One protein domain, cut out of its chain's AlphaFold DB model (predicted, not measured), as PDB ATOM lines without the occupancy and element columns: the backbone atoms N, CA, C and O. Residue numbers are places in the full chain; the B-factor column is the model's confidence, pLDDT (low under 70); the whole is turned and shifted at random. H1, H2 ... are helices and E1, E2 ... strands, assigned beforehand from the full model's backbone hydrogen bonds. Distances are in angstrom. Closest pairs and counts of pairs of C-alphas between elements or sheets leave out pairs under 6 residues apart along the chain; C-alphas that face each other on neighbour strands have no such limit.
ATOM      1  N   LYS A   3     160.552 157.672 166.057       96.06
ATOM      2  CA  LYS A   3     159.173 157.930 165.627       96.06
ATOM      3  C   LYS A   3     159.102 158.261 164.140       96.06
ATOM      4  O   LYS A   3     159.880 159.103 163.678       96.06
ATOM      5  N   LEU A   4     158.166 157.662 163.407       94.38
ATOM      6  CA  LEU A   4     157.969 157.901 161.975       94.38
ATOM      7  C   LEU A   4     157.720 159.388 161.682       94.38
ATOM      8  O   LEU A   4     158.282 159.931 160.729       94.38
ATOM      9  N   SER A   5     156.966 160.071 162.548       94.38
ATOM     10  CA  SER A   5     156.695 161.511 162.459       94.38
ATOM     11  C   SER A   5     157.956 162.392 162.440       94.38
ATOM     12  O   SER A   5     157.941 163.474 161.856       94.38
ATOM     13  N   THR A   6     159.063 161.921 163.026       95.88
ATOM     14  CA  THR A   6     160.328 162.672 163.135       95.88
ATOM     15  C   THR A   6     161.259 162.503 161.935       95.88
ATOM     16  O   THR A   6     162.228 163.253 161.798       95.88
ATOM     17  N   LEU A   7     160.984 161.526 161.067       95.75
ATOM     18  CA  LEU A   7     161.785 161.251 159.878       95.75
ATOM     19  C   LEU A   7     161.423 162.211 158.737       95.75
ATOM     20  O   LEU A   7     160.318 162.750 158.683       95.75
ATOM     21  N   LYS A   8     162.357 162.424 157.808       96.50
ATOM     22  CA  LYS A   8     162.098 163.200 156.585       96.50
ATOM     23  C   LYS A   8     161.281 162.368 155.602       96.50
ATOM     24  O   LYS A   8     161.377 161.148 155.599       96.50
ATOM     25  N   ASP A   9     160.521 163.026 154.739       94.81
ATOM     26  CA  ASP A   9     159.609 162.341 153.810       94.81
ATOM     27  C   ASP A   9     160.348 161.466 152.785       94.81
ATOM     28  O   ASP A   9     159.869 160.398 152.417       94.81
ATOM     29  N   ASN A  10     161.576 161.849 152.425       95.81
ATOM     30  CA  ASN A  10     162.455 161.090 151.536       95.81
ATOM     31  C   ASN A  10     163.367 160.072 152.248       95.81
ATOM     32  O   ASN A  10     164.260 159.512 151.611       95.81
ATOM     33  N   GLU A  11     163.199 159.863 153.556       96.44
ATOM     34  CA  GLU A  11     163.965 158.863 154.301       96.44
ATOM     35  C   GLU A  11     163.631 157.459 153.783       96.44
ATOM     36  O   GLU A  11     162.453 157.132 153.634       96.44
ATOM     37  N   ILE A  12     164.648 156.631 153.518       96.31
ATOM     38  CA  ILE A  12     164.449 155.256 153.038       96.31
ATOM     39  C   ILE A  12     164.263 154.314 154.226       96.31
ATOM     40  O   ILE A  12     165.107 154.216 155.120       96.31
ATOM     41  N   LEU A  13     163.156 153.584 154.189       95.56
ATOM     42  CA  LEU A  13     162.725 152.635 155.195       95.56
ATOM     43  C   LEU A  13     162.770 151.213 154.643       95.56
ATOM     44  O   LEU A  13     162.551 150.977 153.455       95.56
ATOM     45  N   VAL A  14     163.028 150.271 155.540       95.44
ATOM     46  CA  VAL A  14     162.902 148.834 155.320       95.44
ATOM     47  C   VAL A  14     161.622 148.383 156.014       95.44
ATOM     48  O   VAL A  14     161.503 148.526 157.232       95.44
ATOM     49  N   VAL A  15     160.665 147.868 155.247       93.19
ATOM     50  CA  VAL A  15     159.334 147.486 155.729       93.19
ATOM     51  C   VAL A  15     159.156 145.976 155.629       93.19
ATOM     52  O   VAL A  15     159.345 145.382 154.564       93.19
ATOM     53  N   GLY A  16     158.770 145.371 156.748       86.94
ATOM     54  CA  GLY A  16     158.574 143.934 156.878       86.94
ATOM     55  C   GLY A  16     159.869 143.123 156.793       86.94
ATOM     56  O   GLY A  16     160.982 143.653 156.712       86.94
ATOM     57  N   ASP A  17     159.703 141.803 156.805       77.00
ATOM     58  CA  ASP A  17     160.816 140.846 156.824       77.00
ATOM     59  C   ASP A  17     161.406 140.586 155.422       77.00
ATOM     60  O   ASP A  17     162.515 140.073 155.295       77.00
ATOM     61  N   GLU A  18     160.707 140.993 154.354       75.75
ATOM     62  CA  GLU A  18     161.135 140.822 152.954       75.75
ATOM     63  C   GLU A  18     162.046 141.953 152.432       75.75
ATOM     64  O   GLU A  18     162.286 142.058 151.231       75.75
ATOM     65  N   TYR A  19     162.566 142.814 153.314       78.56
ATOM     66  CA  TYR A  19     163.420 143.954 152.946       78.56
ATOM     67  C   TYR A  19     162.799 144.891 151.895       78.56
ATOM     68  O   TYR A  19     163.503 145.458 151.054       78.56
ATOM     69  N   LYS A  20     161.476 145.089 151.934       90.88
ATOM     70  CA  LYS A  20     160.816 146.026 151.024       90.88
ATOM     71  C   LYS A  20     161.307 147.442 151.324       90.88
ATOM     72  O   LYS A  20     161.161 147.919 152.447       90.88
ATOM     73  N   LEU A  21     161.888 148.100 150.324       93.69
ATOM     74  CA  LEU A  21     162.368 149.474 150.446       93.69
ATOM     75  C   LEU A  21     161.301 150.452 149.970       93.69
ATOM     76  O   LEU A  21     160.739 150.274 148.889       93.69
ATOM     77  N   MET A  22     161.056 151.487 150.763       94.56
ATOM     78  CA  MET A  22     160.198 152.609 150.389       94.56
ATOM     79  C   MET A  22     160.586 153.864 151.160       94.56
ATOM     80  O   MET A  22     161.233 153.795 152.203       94.56
ATOM     81  N   THR A  23     160.199 155.017 150.645       97.06
ATOM     82  CA  THR A  23     160.300 156.289 151.358       97.06
ATOM     83  C   THR A  23     159.266 156.379 152.484       97.06
ATOM     84  O   THR A  23     158.241 155.690 152.465       97.06
ATOM     85  N   LYS A  24     159.489 157.265 153.462       95.62
ATOM     86  CA  LYS A  24     158.468 157.606 154.469       95.62
ATOM     87  C   LYS A  24     157.157 158.051 153.809       95.62
ATOM     88  O   LYS A  24     156.092 157.639 154.259       95.62
ATOM     89  N   GLU A  25     157.220 158.882 152.772       96.94
ATOM     90  CA  GLU A  25     156.029 159.374 152.065       96.94
ATOM     91  C   GLU A  25     155.210 158.233 151.436       96.94
ATOM     92  O   GLU A  25     153.987 158.173 151.600       96.94
ATOM     93  N   GLU A  26     155.880 157.282 150.780       96.06
ATOM     94  CA  GLU A  26     155.241 156.084 150.221       96.06
ATOM     95  C   GLU A  26     154.611 155.207 151.310       96.06
ATOM     96  O   GLU A  26     153.504 154.700 151.113       96.06
ATOM     97  N   LEU A  27     155.273 155.063 152.464       94.50
ATOM     98  CA  LEU A  27     154.726 154.328 153.605       94.50
ATOM     99  C   LEU A  27     153.457 154.997 154.143       94.50
ATOM    100  O   LEU A  27     152.458 154.316 154.342       94.50
ATOM    101  N   ILE A  28     153.473 156.320 154.341       94.75
ATOM    102  CA  ILE A  28     152.306 157.079 154.825       94.75
ATOM    103  C   ILE A  28     151.137 156.957 153.845       94.75
ATOM    104  O   ILE A  28     149.998 156.753 154.261       94.75
ATOM    105  N   THR A  29     151.418 157.040 152.545       95.38
ATOM    106  CA  THR A  29     150.393 156.948 151.493       95.38
ATOM    107  C   THR A  29     149.692 155.586 151.483       95.38
ATOM    108  O   THR A  29     148.516 155.507 151.143       95.38
ATOM    109  N   ASN A  30     150.392 154.523 151.888       92.88
ATOM    110  CA  ASN A  30     149.899 153.144 151.864       92.88
ATOM    111  C   ASN A  30     149.844 152.524 153.274       92.88
ATOM    112  O   ASN A  30     149.996 151.314 153.430       92.88
ATOM    113  N   ILE A  31     149.663 153.345 154.315       91.56
ATOM    114  CA  ILE A  31     149.871 152.932 155.711       91.56
ATOM    115  C   ILE A  31     148.986 151.754 156.131       91.56
ATOM    116  O   ILE A  31     149.433 150.881 156.874       91.56
ATOM    117  N   ASP A  32     147.764 151.677 155.600       91.25
ATOM    118  CA  ASP A  32     146.815 150.602 155.896       91.25
ATOM    119  C   ASP A  32     147.347 149.213 155.510       91.25
ATOM    120  O   ASP A  32     147.017 148.230 156.177       91.25
ATOM    121  N   GLU A  33     148.200 149.128 154.483       89.44
ATOM    122  CA  GLU A  33     148.831 147.880 154.033       89.44
ATOM    123  C   GLU A  33     150.004 147.450 154.928       89.44
ATOM    124  O   GLU A  33     150.342 146.266 154.977       89.44
ATOM    125  N   PHE A  34     150.629 148.393 155.642       88.31
ATOM    126  CA  PHE A  34     151.902 148.181 156.345       88.31
ATOM    127  C   PHE A  34     151.836 148.405 157.859       88.31
ATOM    128  O   PHE A  34     152.827 148.168 158.543       88.31
ATOM    129  N   LYS A  35     150.688 148.817 158.409       85.12
ATOM    130  CA  LYS A  35     150.524 149.183 159.831       85.12
ATOM    131  C   LYS A  35     150.914 148.091 160.836       85.12
ATOM    132  O   LYS A  35     151.247 148.405 161.971       85.12
ATOM    133  N   GLU A  36     150.837 146.820 160.438       88.19
ATOM    134  CA  GLU A  36     151.184 145.669 161.290       88.19
ATOM    135  C   GLU A  36     152.607 145.151 161.030       88.19
ATOM    136  O   GLU A  36     153.056 144.210 161.683       88.19
ATOM    137  N   MET A  37     153.325 145.742 160.071       90.88
ATOM    138  CA  MET A  37     154.684 145.342 159.733       90.88
ATOM    139  C   MET A  37     155.712 146.072 160.591       90.88
ATOM    140  O   MET A  37     155.554 147.236 160.956       90.88
ATOM    141  N   ASN A  38     156.830 145.396 160.841       93.94
ATOM    142  CA  ASN A  38     157.992 146.043 161.427       93.94
ATOM    143  C   ASN A  38     158.610 147.017 160.417       93.94
ATOM    144  O   ASN A  38     158.843 146.654 159.263       93.94
ATOM    145  N   VAL A  39     158.915 148.236 160.860       94.88
ATOM    146  CA  VAL A  39     159.562 149.266 160.040       94.88
ATOM    147  C   VAL A  39     160.916 149.609 160.643       94.88
ATOM    148  O   VAL A  39     161.055 149.736 161.861       94.88
ATOM    149  N   TYR A  40     161.921 149.778 159.791       96.06
ATOM    150  CA  TYR A  40     163.276 150.148 160.186       96.06
ATOM    151  C   TYR A  40     163.832 151.234 159.267       96.06
ATOM    152  O   TYR A  40     163.458 151.316 158.100       96.06
ATOM    153  N   THR A  41     164.770 152.041 159.755       95.50
ATOM    154  CA  THR A  41     165.611 152.868 158.881       95.50
ATOM    155  C   THR A  41     166.590 151.987 158.105       95.50
ATOM    156  O   THR A  41     167.058 150.962 158.615       95.50
ATOM    157  N   LEU A  42     166.930 152.385 156.877       94.75
ATOM    158  CA  LEU A  42     167.950 151.699 156.087       94.75
ATOM    159  C   LEU A  42     169.356 152.015 156.619       94.75
ATOM    160  O   LEU A  42     169.850 153.135 156.498       94.75
ATOM    161  N   GLY A  43     170.029 151.005 157.162       92.75
ATOM    162  CA  GLY A  43     171.457 151.048 157.449       92.75
ATOM    163  C   GLY A  43     172.275 150.737 156.204       92.75
ATOM    164  O   GLY A  43     171.970 149.793 155.474       92.75
ATOM    165  N   ILE A  44     173.346 151.501 155.977       92.06
ATOM    166  CA  ILE A  44     174.330 151.219 154.926       92.06
ATOM    167  C   ILE A  44     175.692 151.029 155.584       92.06
ATOM    168  O   ILE A  44     176.222 151.936 156.225       92.06
ATOM    169  N   HIS A  45     176.268 149.845 155.410       91.38
ATOM    170  CA  HIS A  45     177.650 149.562 155.761       91.38
ATOM    171  C   HIS A  45     178.503 149.602 154.496       91.38
ATOM    172  O   HIS A  45     178.155 148.968 153.504       91.38
ATOM    173  N   TYR A  46     179.622 150.320 154.540       90.88
ATOM    174  CA  TYR A  46     180.629 150.321 153.482       90.88
ATOM    175  C   TYR A  46     181.790 149.438 153.919       90.88
ATOM    176  O   TYR A  46     182.260 149.572 155.048       90.88
ATOM    177  N   ALA A  47     182.277 148.575 153.030       90.94
ATOM    178  CA  ALA A  47     183.454 147.773 153.314       90.94
ATOM    179  C   ALA A  47     184.657 148.689 153.591       90.94
ATOM    180  O   ALA A  47     185.048 149.499 152.748       90.94
ATOM    181  N   CYS A 105     173.354 146.557 152.834       89.38
ATOM    182  CA  CYS A 105     172.156 147.181 153.376       89.38
ATOM    183  C   CYS A 105     171.613 146.309 154.508       89.38
ATOM    184  O   CYS A 105     171.617 145.085 154.388       89.38
ATOM    185  N   TYR A 106     171.151 146.924 155.592       90.50
ATOM    186  CA  TYR A 106     170.575 146.213 156.733       90.50
ATOM    187  C   TYR A 106     169.502 147.059 157.424       90.50
ATOM    188  O   TYR A 106     169.371 148.257 157.171       90.50
ATOM    189  N   GLN A 107     168.721 146.427 158.293       94.38
ATOM    190  CA  GLN A 107     167.764 147.106 159.165       94.38
ATOM    191  C   GLN A 107     168.530 147.770 160.323       94.38
ATOM    192  O   GLN A 107     169.090 147.063 161.157       94.38
ATOM    193  N   ASP A 108     168.593 149.106 160.369       94.69
ATOM    194  CA  ASP A 108     169.375 149.832 161.387       94.69
ATOM    195  C   ASP A 108     168.565 150.068 162.668       94.69
ATOM    196  O   ASP A 108     168.748 149.385 163.678       94.69
ATOM    197  N   LYS A 109     167.630 151.023 162.647       95.50
ATOM    198  CA  LYS A 109     166.845 151.388 163.830       95.50
ATOM    199  C   LYS A 109     165.379 151.118 163.587       95.50
ATOM    200  O   LYS A 109     164.820 151.592 162.607       95.50
ATOM    201  N   SER A 110     164.752 150.418 164.529       96.06
ATOM    202  CA  SER A 110     163.300 150.233 164.539       96.06
ATOM    203  C   SER A 110     162.583 151.584 164.606       96.06
ATOM    204  O   SER A 110     162.951 152.462 165.405       96.06
ATOM    205  N   VAL A 111     161.571 151.718 163.754       95.88
ATOM    206  CA  VAL A 111     160.707 152.879 163.597       95.88
ATOM    207  C   VAL A 111     159.318 152.543 164.137       95.88
ATOM    208  O   VAL A 111     158.712 151.547 163.753       95.88
ATOM    209  N   GLU A 112     158.827 153.385 165.034       94.94
ATOM    210  CA  GLU A 112     157.467 153.364 165.564       94.94
ATOM    211  C   GLU A 112     156.557 154.179 164.638       94.94
ATOM    212  O   GLU A 112     156.850 155.343 164.357       94.94
ATOM    213  N   ILE A 113     155.456 153.584 164.179       91.75
ATOM    214  CA  ILE A 113     154.402 154.296 163.449       91.75
ATOM    215  C   ILE A 113     153.522 155.006 164.488       91.75
ATOM    216  O   ILE A 113     152.699 154.371 165.140       91.75
TER     217      ILE A 113
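This is residues 3 to 47 and 105 to 113 of the 115 residues of an uncharacterized protein of Clostridium argentinense CDC 2741 (UniProt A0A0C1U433). A strongly twisted four-stranded sheet, made of a short hairpin, E1 and E2, beside two longer strands, E3 and E4, has two short helices, H1 and H2, near one end of its long axis; the last residues of E3 reach toward the other end. The printed part has 54 residues, with E1, E2, H1, H2, E3 and E4 in chain order. The sheet runs E2 E1 E3 E4, antiparallel throughout, and the class is mixed, helices and strands. The whole is compact, with a radius of gyration of the C-alphas of 10.5 A, yet elongated, spanning 37 by 22 by 16 A.

After residues 3 to 11, E1 is residues 12 to 15, beginning at C-alpha 12 (164.449, 155.256, 153.038). E2 is residues 20 to 23, H1 residues 24 to 29, and H2 residues 31 to 34. E3, residues 39 to 46, is 22.1 A long; E4, residues 105 to 112, is 20.1 A long, bends by 53 degrees at residue 109 and ends at C-alpha 112 (157.467, 153.364, 165.564).

In the hairpin of E1 and E2, N 13 and O 22 are 2.8 A apart. Between E1 and E3, N 14 and O 40 are 2.8 A apart; between E3 and E4, N 41 and O 109 are 2.9 A apart. E2, H1, H2 and E3 form a split strand-helix-strand unit, two strands of one sheet that are not neighbours, with the helices between them along the chain and E1 between them in the sheet, and its crossover is right-handed. H1 is on the sheet, over E2, and stands up from it at a height over the sheet of 8.6 A; its closest C-alpha pair with E1 is Ile 12 and Lys 24, 6.6 A. H2 is not on the sheet and is close to H1 but not clearly touching, the C-alphas of Leu 27 and Phe 34 being 7.3 A apart. In H1 every O i to N i+4 pair is within hydrogen-bond range; H2 is too short for one.

The C-alphas farthest apart, Asp 32 and Ala 47, are 36.8 A apart. Residues 48 to 104 are not printed, and C-alphas 47 and 105 are 11.3 A apart across this cut. The links printed whole are tight. No printed residue is under 70 in pLDDT.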